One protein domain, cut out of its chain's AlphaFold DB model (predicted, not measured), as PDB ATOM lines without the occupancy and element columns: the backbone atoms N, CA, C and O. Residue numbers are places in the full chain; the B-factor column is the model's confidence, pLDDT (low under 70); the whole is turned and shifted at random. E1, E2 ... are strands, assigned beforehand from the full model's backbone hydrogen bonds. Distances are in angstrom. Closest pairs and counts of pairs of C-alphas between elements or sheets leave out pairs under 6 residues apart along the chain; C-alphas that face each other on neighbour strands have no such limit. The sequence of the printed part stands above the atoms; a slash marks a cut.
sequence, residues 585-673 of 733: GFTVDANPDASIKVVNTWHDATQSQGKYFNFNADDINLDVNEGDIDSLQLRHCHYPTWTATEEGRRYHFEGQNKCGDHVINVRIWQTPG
ATOM      1  N   GLY A 585       6.413  23.265  39.953       34.28
ATOM      2  CA  GLY A 585       5.243  24.140  40.043       34.28
ATOM      3  C   GLY A 585       4.215  23.812  38.966       34.28
ATOM      4  O   GLY A 585       4.528  23.784  37.784       34.28
ATOM      5  N   PHE A 586       2.967  23.601  39.354       39.84
ATOM      6  CA  PHE A 586       1.858  23.332  38.446       39.84
ATOM      7  C   PHE A 586       0.928  24.542  38.428       39.84
ATOM      8  O   PHE A 586       0.683  25.193  39.445       39.84
ATOM      9  N   THR A 587       0.428  24.897  37.250       35.34
ATOM     10  CA  THR A 587      -0.706  25.813  37.120       35.34
ATOM     11  C   THR A 587      -1.821  25.032  36.450       35.34
ATOM     12  O   THR A 587      -1.662  24.566  35.327       35.34
ATOM     13  N   VAL A 588      -2.920  24.842  37.169       43.25
ATOM     14  CA  VAL A 588      -4.116  24.207  36.628       43.25
ATOM     15  C   VAL A 588      -5.105  25.331  36.359       43.25
ATOM     16  O   VAL A 588      -5.628  25.949  37.290       43.25
ATOM     17  N   ASP A 589      -5.308  25.634  35.080       41.91
ATOM     18  CA  ASP A 589      -6.354  26.554  34.644       41.91
ATOM     19  C   ASP A 589      -7.657  25.754  34.592       41.91
ATOM     20  O   ASP A 589      -7.948  25.043  33.635       41.91
ATOM     21  N   ALA A 590      -8.395  25.787  35.698       41.97
ATOM     22  CA  ALA A 590      -9.670  25.106  35.830       41.97
ATOM     23  C   ALA A 590     -10.774  26.162  35.737       41.97
ATOM     24  O   ALA A 590     -11.091  26.773  36.754       41.97
ATOM     25  N   ASN A 591     -11.373  26.302  34.540       44.59
ATOM     26  CA  ASN A 591     -12.440  27.253  34.156       44.59
ATOM     27  C   ASN A 591     -11.903  28.620  33.648       44.59
ATOM     28  O   ASN A 591     -11.011  29.168  34.291       44.59
ATOM     29  N   PRO A 592     -12.426  29.216  32.547       52.50
ATOM     30  CA  PRO A 592     -12.076  30.581  32.106       52.50
ATOM     31  C   PRO A 592     -12.086  31.644  33.217       52.50
ATOM     32  O   PRO A 592     -11.336  32.614  33.137       52.50
ATOM     33  N   ASP A 593     -12.873  31.431  34.273       58.94
ATOM     34  CA  ASP A 593     -13.036  32.387  35.370       58.94
ATOM     35  C   ASP A 593     -12.170  32.090  36.613       58.94
ATOM     36  O   ASP A 593     -12.214  32.845  37.588       58.94
ATOM     37  N   ALA A 594     -11.379  31.005  36.624       58.47
ATOM     38  CA  ALA A 594     -10.545  30.636  37.770       58.47
ATOM     39  C   ALA A 594      -9.215  29.971  37.368       58.47
ATOM     40  O   ALA A 594      -9.164  29.016  36.602       58.47
ATOM     41  N   SER A 595      -8.113  30.430  37.969       69.88
ATOM     42  CA  SER A 595      -6.810  29.755  37.869       69.88
ATOM     43  C   SER A 595      -6.330  29.330  39.252       69.88
ATOM     44  O   SER A 595      -6.316  30.129  40.192       69.88
ATOM     45  N   ILE A 596      -5.924  28.065  39.389       72.69
ATOM     46  CA  ILE A 596      -5.359  27.524  40.626       72.69
ATOM     47  C   ILE A 596      -3.882  27.211  40.378       72.69
ATOM     48  O   ILE A 596      -3.513  26.403  39.526       72.69
ATOM     49  N   LYS A 597      -3.002  27.867  41.141       77.62
ATOM     50  CA  LYS A 597      -1.548  27.658  41.075       77.62
ATOM     51  C   LYS A 597      -1.091  26.861  42.281       77.62
ATOM     52  O   LYS A 597      -1.261  27.302  43.413       77.62
ATOM     53  N   VAL A 598      -0.471  25.717  42.024       75.38
ATOM     54  CA  VAL A 598      -0.068  24.753  43.049       75.38
ATOM     55  C   VAL A 598       1.422  24.490  42.902       75.38
ATOM     56  O   VAL A 598       1.888  24.055  41.855       75.38
ATOM     57  N   VAL A 599       2.195  24.754  43.949       81.50
ATOM     58  CA  VAL A 599       3.638  24.483  43.959       81.50
ATOM     59  C   VAL A 599       3.877  23.276  44.851       81.50
ATOM     60  O   VAL A 599       3.694  23.379  46.059       81.50
ATOM     61  N   ASN A 600       4.234  22.136  44.257       79.12
ATOM     62  CA  ASN A 600       4.444  20.893  44.993       79.12
ATOM     63  C   ASN A 600       5.413  19.946  44.267       79.12
ATOM     64  O   ASN A 600       5.590  20.045  43.053       79.12
ATOM     65  N   THR A 601       6.023  19.019  45.005       76.75
ATOM     66  CA  THR A 601       6.841  17.936  44.446       76.75
ATOM     67  C   THR A 601       5.967  16.698  44.287       76.75
ATOM     68  O   THR A 601       5.351  16.250  45.248       76.75
ATOM     69  N   TRP A 602       5.923  16.136  43.082       73.62
ATOM     70  CA  TRP A 602       5.110  14.958  42.787       73.62
ATOM     71  C   TRP A 602       6.017  13.758  42.604       73.62
ATOM     72  O   TRP A 602       6.996  13.821  41.860       73.62
ATOM     73  N   HIS A 603       5.699  12.680  43.309       71.06
ATOM     74  CA  HIS A 603       6.540  11.489  43.344       71.06
ATOM     75  C   HIS A 603       5.905  10.302  42.620       71.06
ATOM     76  O   HIS A 603       6.639   9.536  42.002       71.06
ATOM     77  N   ASP A 604       4.570  10.215  42.597       77.19
ATOM     78  CA  ASP A 604       3.848   9.072  42.043       77.19
ATOM     79  C   ASP A 604       2.667   9.531  41.173       77.19
ATOM     80  O   ASP A 604       1.718  10.150  41.656       77.19
ATOM     81  N   ALA A 605       2.726   9.205  39.879       78.69
ATOM     82  CA  ALA A 605       1.572   9.253  38.990       78.69
ATOM     83  C   ALA A 605       0.968   7.848  38.935       78.69
ATOM     84  O   ALA A 605       1.613   6.903  38.477       78.69
ATOM     85  N   THR A 606      -0.263   7.697  39.411       85.62
ATOM     86  CA  THR A 606      -0.996   6.432  39.340       85.62
ATOM     87  C   THR A 606      -2.072   6.535  38.274       85.62
ATOM     88  O   THR A 606      -2.863   7.476  38.264       85.62
ATOM     89  N   GLN A 607      -2.102   5.584  37.340       82.25
ATOM     90  CA  GLN A 607      -3.209   5.491  36.395       82.25
ATOM     91  C   GLN A 607      -4.441   4.998  37.159       82.25
ATOM     92  O   GLN A 607      -4.443   3.884  37.690       82.25
ATOM     93  N   SER A 608      -5.463   5.842  37.266       80.44
ATOM     94  CA  SER A 608      -6.728   5.486  37.904       80.44
ATOM     95  C   SER A 608      -7.670   4.828  36.884       80.44
ATOM     96  O   SER A 608      -7.319   4.635  35.719       80.44
ATOM     97  N   GLN A 609      -8.854   4.378  37.315       76.62
ATOM     98  CA  GLN A 609      -9.794   3.717  36.405       76.62
ATOM     99  C   GLN A 609     -10.230   4.675  35.285       76.62
ATOM    100  O   GLN A 609     -10.858   5.698  35.539       76.62
ATOM    101  N   GLY A 610      -9.917   4.309  34.041       81.19
ATOM    102  CA  GLY A 610     -10.157   5.130  32.856       81.19
ATOM    103  C   GLY A 610      -8.856   5.673  32.265       81.19
ATOM    104  O   GLY A 610      -7.775   5.144  32.507       81.19
ATOM    105  N   LYS A 611      -8.964   6.724  31.453       87.81
ATOM    106  CA  LYS A 611      -7.817   7.444  30.885       87.81
ATOM    107  C   LYS A 611      -7.368   8.582  31.810       87.81
ATOM    108  O   LYS A 611      -7.108   9.675  31.341       87.81
ATOM    109  N   TYR A 612      -7.347   8.363  33.123       90.75
ATOM    110  CA  TYR A 612      -6.980   9.395  34.095       90.75
ATOM    111  C   TYR A 612      -5.617   9.090  34.724       90.75
ATOM    112  O   TYR A 612      -5.368   7.978  35.192       90.75
ATOM    113  N   PHE A 613      -4.749  10.097  34.762       87.25
ATOM    114  CA  PHE A 613      -3.540  10.112  35.573       87.25
ATOM    115  C   PHE A 613      -3.822  10.873  36.859       87.25
ATOM    116  O   PHE A 613      -4.114  12.065  36.827       87.25
ATOM    117  N   ASN A 614      -3.723  10.177  37.983       88.25
ATOM    118  CA  ASN A 614      -3.842  10.765  39.301       88.25
ATOM    119  C   ASN A 614      -2.437  11.022  39.859       88.25
ATOM    120  O   ASN A 614      -1.640  10.094  40.026       88.25
ATOM    121  N   PHE A 615      -2.141  12.284  40.140       85.69
ATOM    122  CA  PHE A 615      -0.962  12.709  40.873       85.69
ATOM    123  C   PHE A 615      -1.410  13.037  42.296       85.69
ATOM    124  O   PHE A 615      -2.302  13.863  42.479       85.69
ATOM    125  N   ASN A 616      -0.789  12.419  43.298       81.50
ATOM    126  CA  ASN A 616      -1.044  12.734  44.705       81.50
ATOM    127  C   ASN A 616       0.176  13.426  45.312       81.50
ATOM    128  O   ASN A 616       1.314  12.992  45.117       81.50
ATOM    129  N   ALA A 617      -0.074  14.483  46.070       83.38
ATOM    130  CA  ALA A 617       0.888  15.123  46.953       83.38
ATOM    131  C   ALA A 617       0.227  15.377  48.314       83.38
ATOM    132  O   ALA A 617      -0.997  15.328  48.418       83.38
ATOM    133  N   ASP A 618       1.026  15.658  49.349       80.44
ATOM    134  CA  ASP A 618       0.570  15.681  50.753       80.44
ATOM    135  C   ASP A 618      -0.696  16.528  50.994       80.44
ATOM    136  O   ASP A 618      -1.530  16.168  51.823       80.44
ATOM    137  N   ASP A 619      -0.868  17.608  50.225       80.19
ATOM    138  CA  ASP A 619      -1.956  18.576  50.391       80.19
ATOM    139  C   ASP A 619      -2.898  18.681  49.171       80.19
ATOM    140  O   ASP A 619      -3.816  19.504  49.176       80.19
ATOM    141  N   ILE A 620      -2.677  17.907  48.096       84.00
ATOM    142  CA  ILE A 620      -3.473  18.014  46.861       84.00
ATOM    143  C   ILE A 620      -3.448  16.739  46.007       84.00
ATOM    144  O   ILE A 620      -2.398  16.140  45.786       84.00
ATOM    145  N   ASN A 621      -4.605  16.403  45.435       85.69
ATOM    146  CA  ASN A 621      -4.740  15.376  44.403       85.69
ATOM    147  C   ASN A 621      -5.084  16.054  43.071       85.69
ATOM    148  O   ASN A 621      -6.005  16.869  43.010       85.69
ATOM    149  N   LEU A 622      -4.333  15.737  42.019       88.44
ATOM    150  CA  LEU A 622      -4.526  16.240  40.665       88.44
ATOM    151  C   LEU A 622      -4.894  15.075  39.744       88.44
ATOM    152  O   LEU A 622      -4.067  14.205  39.488       88.44
ATOM    153  N   ASP A 623      -6.112  15.091  39.214       91.25
ATOM    154  CA  ASP A 623      -6.586  14.120  38.229       91.25
ATOM    155  C   ASP A 623      -6.558  14.732  36.823       91.25
ATOM    156  O   ASP A 623      -7.197  15.749  36.564       91.25
ATOM    157  N   VAL A 624      -5.821  14.106  35.904       90.50
ATOM    158  CA  VAL A 624      -5.671  14.553  34.514       90.50
ATOM    159  C   VAL A 624      -6.254  13.507  33.580       90.50
ATOM    160  O   VAL A 624      -5.733  12.397  33.499       90.50
ATOM    161  N   ASN A 625      -7.313  13.853  32.849       93.50
ATOM    162  CA  ASN A 625      -7.867  12.982  31.816       93.50
ATOM    163  C   ASN A 625      -6.999  13.047  30.549       93.50
ATOM    164  O   ASN A 625      -7.048  14.013  29.793       93.50
ATOM    165  N   GLU A 626      -6.230  11.998  30.283       91.69
ATOM    166  CA  GLU A 626      -5.479  11.802  29.038       91.69
ATOM    167  C   GLU A 626      -6.398  11.850  27.809       91.69
ATOM    168  O   GLU A 626      -5.974  12.283  26.744       91.69
ATOM    169  N   GLY A 627      -7.671  11.457  27.944       93.56
ATOM    170  CA  GLY A 627      -8.645  11.530  26.854       93.56
ATOM    171  C   GLY A 627      -8.966  12.950  26.377       93.56
ATOM    172  O   GLY A 627      -9.441  13.089  25.251       93.56
ATOM    173  N   ASP A 628      -8.690  13.964  27.200       94.31
ATOM    174  CA  ASP A 628      -8.961  15.373  26.894       94.31
ATOM    175  C   ASP A 628      -7.718  16.102  26.349       94.31
ATOM    176  O   ASP A 628      -7.817  17.242  25.899       94.31
ATOM    177  N   ILE A 629      -6.545  15.456  26.368       94.25
ATOM    178  CA  ILE A 629      -5.291  16.011  25.851       94.25
ATOM    179  C   ILE A 629      -5.030  15.425  24.463       94.25
ATOM    180  O   ILE A 629      -4.659  14.264  24.316       94.25
ATOM    181  N   ASP A 630      -5.171  16.255  23.437       94.69
ATOM    182  CA  ASP A 630      -4.926  15.880  22.043       94.69
ATOM    183  C   ASP A 630      -3.513  16.240  21.568       94.69
ATOM    184  O   ASP A 630      -2.998  15.634  20.629       94.69
ATOM    185  N   SER A 631      -2.851  17.206  22.212       93.94
ATOM    186  CA  SER A 631      -1.439  17.507  21.959       93.94
ATOM    187  C   SER A 631      -0.710  17.963  23.221       93.94
ATOM    188  O   SER A 631      -1.302  18.588  24.098       93.94
ATOM    189  N   LEU A 632       0.587  17.663  23.308       91.56
ATOM    190  CA  LEU A 632       1.466  18.102  24.393       91.56
ATOM    191  C   LEU A 632       2.636  18.892  23.799       91.56
ATOM    192  O   LEU A 632       3.385  18.369  22.975       91.56
ATOM    193  N   GLN A 633       2.807  20.147  24.210       89.44
ATOM    194  CA  GLN A 633       3.878  21.018  23.723       89.44
ATOM    195  C   GLN A 633       4.868  21.340  24.840       89.44
ATOM    196  O   GLN A 633       4.478  21.806  25.908       89.44
ATOM    197  N   LEU A 634       6.163  21.158  24.568       88.75
ATOM    198  CA  LEU A 634       7.238  21.670  25.417       88.75
ATOM    199  C   LEU A 634       7.653  23.062  24.933       88.75
ATOM    200  O   LEU A 634       8.148  23.224  23.816       88.75
ATOM    201  N   ARG A 635       7.503  24.067  25.791       82.50
ATOM    202  CA  ARG A 635       7.992  25.427  25.564       82.50
ATOM    203  C   ARG A 635       9.139  25.735  26.512       82.50
ATOM    204  O   ARG A 635       9.052  25.543  27.722       82.50
ATOM    205  N   HIS A 636      10.229  26.232  25.945       77.75
ATOM    206  CA  HIS A 636      11.376  26.714  26.698       77.75
ATOM    207  C   HIS A 636      11.354  28.241  26.693       77.75
ATOM    208  O   HIS A 636      11.400  28.864  25.630       77.75
ATOM    209  N   CYS A 637      11.269  28.841  27.877       70.31
ATOM    210  CA  CYS A 637      11.236  30.290  28.026       70.31
ATOM    211  C   CYS A 637      12.508  30.764  28.731       70.31
ATOM    212  O   CYS A 637      12.754  30.431  29.892       70.31
ATOM    213  N   HIS A 638      13.302  31.584  28.042       59.22
ATOM    214  CA  HIS A 638      14.343  32.384  28.680       59.22
ATOM    215  C   HIS A 638      13.719  33.666  29.222       59.22
ATOM    216  O   HIS A 638      13.259  34.510  28.455       59.22
ATOM    217  N   TYR A 639      13.698  33.799  30.546       51.12
ATOM    218  CA  TYR A 639      13.305  35.036  31.206       51.12
ATOM    219  C   TYR A 639      14.557  35.755  31.711       51.12
ATOM    220  O   TYR A 639      15.289  35.170  32.509       51.12
ATOM    221  N   PRO A 640      14.793  37.019  31.324       42.09
ATOM    222  CA  PRO A 640      15.708  37.867  32.068       42.09
ATOM    223  C   PRO A 640      15.065  38.162  33.430       42.09
ATOM    224  O   PRO A 640      14.005  38.786  33.512       42.09
ATOM    225  N   THR A 641      15.650  37.665  34.517       42.69
ATOM    226  CA  THR A 641      15.221  38.039  35.869       42.69
ATOM    227  C   THR A 641      15.645  39.474  36.177       42.69
ATOM    228  O   THR A 641      16.713  39.920  35.767       42.69
ATOM    229  N   TRP A 642      14.815  40.201  36.930       38.12
ATOM    230  CA  TRP A 642      15.044  41.599  37.337       38.12
ATOM    231  C   TRP A 642      16.293  41.813  38.211       38.12
ATOM    232  O   TRP A 642      16.727  42.944  38.407       38.12
ATOM    233  N   THR A 643      16.892  40.739  38.717       39.53
ATOM    234  CA  THR A 643      18.190  40.753  39.391       39.53
ATOM    235  C   THR A 643      19.169  39.916  38.576       39.53
ATOM    236  O   THR A 643      18.904  38.744  38.302       39.53
ATOM    237  N   ALA A 644      20.301  40.513  38.198       37.66
ATOM    238  CA  ALA A 644      21.329  39.953  37.313       37.66
ATOM    239  C   ALA A 644      22.076  38.712  37.864       37.66
ATOM    240  O   ALA A 644      23.132  38.355  37.354       37.66
ATOM    241  N   THR A 645      21.573  38.065  38.917       38.31
ATOM    242  CA  THR A 645      22.279  37.004  39.653       38.31
ATOM    243  C   THR A 645      21.658  35.610  39.532       38.31
ATOM    244  O   THR A 645      22.280  34.662  39.996       38.31
ATOM    245  N   GLU A 646      20.485  35.435  38.911       44.81
ATOM    246  CA  GLU A 646      19.818  34.121  38.817       44.81
ATOM    247  C   GLU A 646      19.172  33.882  37.440       44.81
ATOM    248  O   GLU A 646      17.959  33.994  37.272       44.81
ATOM    249  N   GLU A 647      19.966  33.499  36.436       47.53
ATOM    250  CA  GLU A 647      19.426  32.971  35.173       47.53
ATOM    251  C   GLU A 647      18.796  31.581  35.394       47.53
ATOM    252  O   GLU A 647      19.421  30.544  35.182       47.53
ATOM    253  N   GLY A 648      17.546  31.534  35.855       60.28
ATOM    254  CA  GLY A 648      16.776  30.293  35.945       60.28
ATOM    255  C   GLY A 648      16.189  29.893  34.589       60.28
ATOM    256  O   GLY A 648      15.456  30.671  33.973       60.28
ATOM    257  N   ARG A 649      16.446  28.661  34.131       72.19
ATOM    258  CA  ARG A 649      15.733  28.086  32.976       72.19
ATOM    259  C   ARG A 649      14.341  27.630  33.414       72.19
ATOM    260  O   ARG A 649      14.198  26.966  34.445       72.19
ATOM    261  N   ARG A 650      13.318  27.978  32.625       76.62
ATOM    262  CA  ARG A 650      11.944  27.492  32.807       76.62
ATOM    263  C   ARG A 650      11.523  26.638  31.623       76.62
ATOM    264  O   ARG A 650      11.639  27.060  30.470       76.62
ATOM    265  N   TYR A 651      10.976  25.472  31.937       79.88
ATOM    266  CA  TYR A 651      10.363  24.567  30.972       79.88
ATOM    267  C   TYR A 651       8.861  24.510  31.240       79.88
ATOM    268  O   TYR A 651       8.443  24.401  32.391       79.88
ATOM    269  N   HIS A 652       8.058  24.651  30.193       86.44
ATOM    270  CA  HIS A 652       6.602  24.655  30.247       86.44
ATOM    271  C   HIS A 652       6.083  23.478  29.421       86.44
ATOM    272  O   HIS A 652       6.431  23.368  28.249       86.44
ATOM    273  N   PHE A 653       5.258  22.617  30.006       88.69
ATOM    274  CA  PHE A 653       4.535  21.572  29.285       88.69
ATOM    275  C   PHE A 653       3.065  21.967  29.219       88.69
ATOM    276  O   PHE A 653       2.421  22.123  30.254       88.69
ATOM    277  N   GLU A 654       2.550  22.157  28.011       91.75
ATOM    278  CA  GLU A 654       1.174  22.577  27.754       91.75
ATOM    279  C   GLU A 654       0.421  21.426  27.083       91.75
ATOM    280  O   GLU A 654       0.726  21.070  25.945       91.75
ATOM    281  N   GLY A 655      -0.538  20.831  27.794       92.81
ATOM    282  CA  GLY A 655      -1.491  19.884  27.220       92.81
ATOM    283  C   GLY A 655      -2.681  20.646  26.650       92.81
ATOM    284  O   GLY A 655      -3.298  21.421  27.380       92.81
ATOM    285  N   GLN A 656      -2.983  20.459  25.367       92.81
ATOM    286  CA  GLN A 656      -4.100  21.104  24.676       92.81
ATOM    287  C   GLN A 656      -5.116  20.074  24.181       92.81
ATOM    288  O   GLN A 656      -4.725  18.994  23.737       92.81
ATOM    289  N   ASN A 657      -6.401  20.421  24.215       93.38
ATOM    290  CA  ASN A 657      -7.470  19.620  23.610       93.38
ATOM    291  C   ASN A 657      -7.553  19.845  22.082       93.38
ATOM    292  O   ASN A 657      -6.825  20.656  21.506       93.38
ATOM    293  N   LYS A 658      -8.485  19.157  21.415       91.69
ATOM    294  CA  LYS A 658      -8.812  19.273  19.978       91.69
ATOM    295  C   LYS A 658      -9.139  20.689  19.517       91.69
ATOM    296  O   LYS A 658      -8.933  21.000  18.346       91.69
ATOM    297  N   CYS A 659      -9.668  21.521  20.408       91.38
ATOM    298  CA  CYS A 659     -10.005  22.915  20.133       91.38
ATOM    299  C   CYS A 659      -8.783  23.844  20.254       91.38
ATOM    300  O   CYS A 659      -8.847  24.992  19.823       91.38
ATOM    301  N   GLY A 660      -7.658  23.341  20.774       89.44
ATOM    302  CA  GLY A 660      -6.449  24.113  21.051       89.44
ATOM    303  C   GLY A 660      -6.439  24.772  22.433       89.44
ATOM    304  O   GLY A 660      -5.483  25.485  22.746       89.44
ATOM    305  N   ASP A 661      -7.453  24.524  23.266       90.19
ATOM    306  CA  ASP A 661      -7.532  25.072  24.619       90.19
ATOM    307  C   ASP A 661      -6.585  24.326  25.555       90.19
ATOM    308  O   ASP A 661      -6.402  23.112  25.444       90.19
ATOM    309  N   HIS A 662      -5.994  25.047  26.506       87.88
ATOM    310  CA  HIS A 662      -5.091  24.467  27.493       87.88
ATOM    311  C   HIS A 662      -5.873  23.678  28.550       87.88
ATOM    312  O   HIS A 662      -6.664  24.245  29.295       87.88
ATOM    313  N   VAL A 663      -5.607  22.376  28.641       89.62
ATOM    314  CA  VAL A 663      -6.172  21.472  29.657       89.62
ATOM    315  C   VAL A 663      -5.252  21.376  30.876       89.62
ATOM    316  O   VAL A 663      -5.715  21.259  32.006       89.62
ATOM    317  N   ILE A 664      -3.931  21.448  30.669       89.88
ATOM    318  CA  ILE A 664      -2.938  21.427  31.752       89.88
ATOM    319  C   ILE A 664      -1.683  22.229  31.387       89.88
ATOM    320  O   ILE A 664      -1.206  22.163  30.253       89.88
ATOM    321  N   ASN A 665      -1.120  22.963  32.356       88.81
ATOM    322  CA  ASN A 665       0.137  23.699  32.199       88.81
ATOM    323  C   ASN A 665       1.117  23.392  33.350       88.81
ATOM    324  O   ASN A 665       0.953  23.836  34.490       88.81
ATOM    325  N   VAL A 666       2.175  22.638  33.057       85.69
ATOM    326  CA  VAL A 666       3.199  22.257  34.042       85.69
ATOM    327  C   VAL A 666       4.446  23.110  33.861       85.69
ATOM    328  O   VAL A 666       4.996  23.174  32.763       85.69
ATOM    329  N   ARG A 667       4.935  23.738  34.937       84.38
ATOM    330  CA  ARG A 667       6.118  24.609  34.903       84.38
ATOM    331  C   ARG A 667       7.238  24.062  35.775       84.38
ATOM    332  O   ARG A 667       7.141  23.966  36.997       84.38
ATOM    333  N   ILE A 668       8.362  23.775  35.141       76.75
ATOM    334  CA  ILE A 668       9.525  23.189  35.797       76.75
ATOM    335  C   ILE A 668      10.582  24.272  35.951       76.75
ATOM    336  O   ILE A 668      10.972  24.926  34.978       76.75
ATOM    337  N   TRP A 669      11.019  24.466  37.195       68.88
ATOM    338  CA  TRP A 669      11.994  25.479  37.567       68.88
ATOM    339  C   TRP A 669      13.317  24.806  37.896       68.88
ATOM    340  O   TRP A 669      13.424  24.064  38.870       68.88
ATOM    341  N   GLN A 670      14.339  25.093  37.096       61.84
ATOM    342  CA  GLN A 670      15.695  24.686  37.425       61.84
ATOM    343  C   GLN A 670      16.402  25.842  38.131       61.84
ATOM    344  O   GLN A 670      16.713  26.860  37.511       61.84
ATOM    345  N   THR A 671      16.659  25.696  39.431       48.53
ATOM    346  CA  THR A 671      17.496  26.642  40.174       48.53
ATOM    347  C   THR A 671      18.966  26.407  39.803       48.53
ATOM    348  O   THR A 671      19.452  25.283  39.968       48.53
ATOM    349  N   PRO A 672      19.703  27.413  39.303       43.03
ATOM    350  CA  PRO A 672      21.132  27.271  39.040       43.03
ATOM    351  C   PRO A 672      21.882  27.066  40.367       43.03
ATOM    352  O   PRO A 672      21.820  27.927  41.238       43.03
ATOM    353  N   GLY A 673      22.578  25.933  40.545       45.88
ATOM    354  CA  GLY A 673      23.489  25.738  41.690       45.88
ATOM    355  C   GLY A 673      23.499  24.373  42.391       45.88
ATOM    356  O   GLY A 673      24.310  24.186  43.295       45.88
TER     357      GLY A 673
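This is residues 585 to 673 of the 733 residues of the protein "Hypothetical protein" of Symbiodinium pilosum (UniProt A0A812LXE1). A twisted sheet of five strands makes the main slab, and a smaller three-stranded sheet, E3, E4 and E5, is set at an angle over one face of it, meeting it loosely where its edge strand E5 comes near E8. The hairpin E6 and E7 runs on past the slab as a loop, residues 639 to 648, at the opposite end of the length from the loop between E3 and E4. The printed part has 89 residues, with no named helix and eight strands, E1 to E8 in chain order, and is all strand in class. Both sheets are antiparallel, in the orders E2, E1, E8, E7, E6 and E3, E4, E5. The whole is only just loose, close to compact, with a radius of gyration of the C-alphas of 14.7 A and spans of 47 by 32 by 24 A.

E1, residues 585 to 589, begins at C-alpha 585 (5.243, 24.140, 40.043) and is 13.0 A long. E2, residues 595 to 599, is 13.2 A. E3, residues 604 to 607, is 9.7 A, E4, residues 612 to 617, is 16.1 A, and E5, residues 620 to 625, is 16.5 A, ending at C-alpha 625 (-7.867, 12.982, 31.816). E6, residues 631 to 638, is 22.7 A and E7, residues 649 to 656, is 22.6 A. E8, residues 662 to 670, is 23.0 A and ends at C-alpha 670 (15.695, 24.686, 37.425).

In the larger sheet E2 and E1 form a hairpin at 165 degrees, with N 586 and O 598 2.8 A apart, within hydrogen-bond range. E1 and E8 are antiparallel neighbours at 164 degrees, with N 667 and O 585 at 2.9 A. E6, E7 and E8 form a meander, each strand the antiparallel neighbour of the one before, with N 653 and O 666 at 2.8 A and N 635 and O 652 at 2.8 A. E3, E4 and E5 form a second meander, with N 606 and O 614 at 2.8 A and N 622 and O 615 at 2.8 A. E5 and E8 have 1 pair of C-alphas within 8 A, the closest, those of Val 624 and Ile 664, at 7.9 A. E2 and E5 are only just apart, closest 8.5 A, and E5 and E6 are apart.

The two C-alphas farthest apart are those of Gln 609 and Ala 644, at 47.8 A. The printed part has no cut and no long link; the link E6 to E7, 10 residues, is short but not tight, and the others are tight. The mean pLDDT of the printed part is 73.7, and it is under 70 at residues 585 to 595, 638 to 648 and 669 to 673; E1 has a mean of 39.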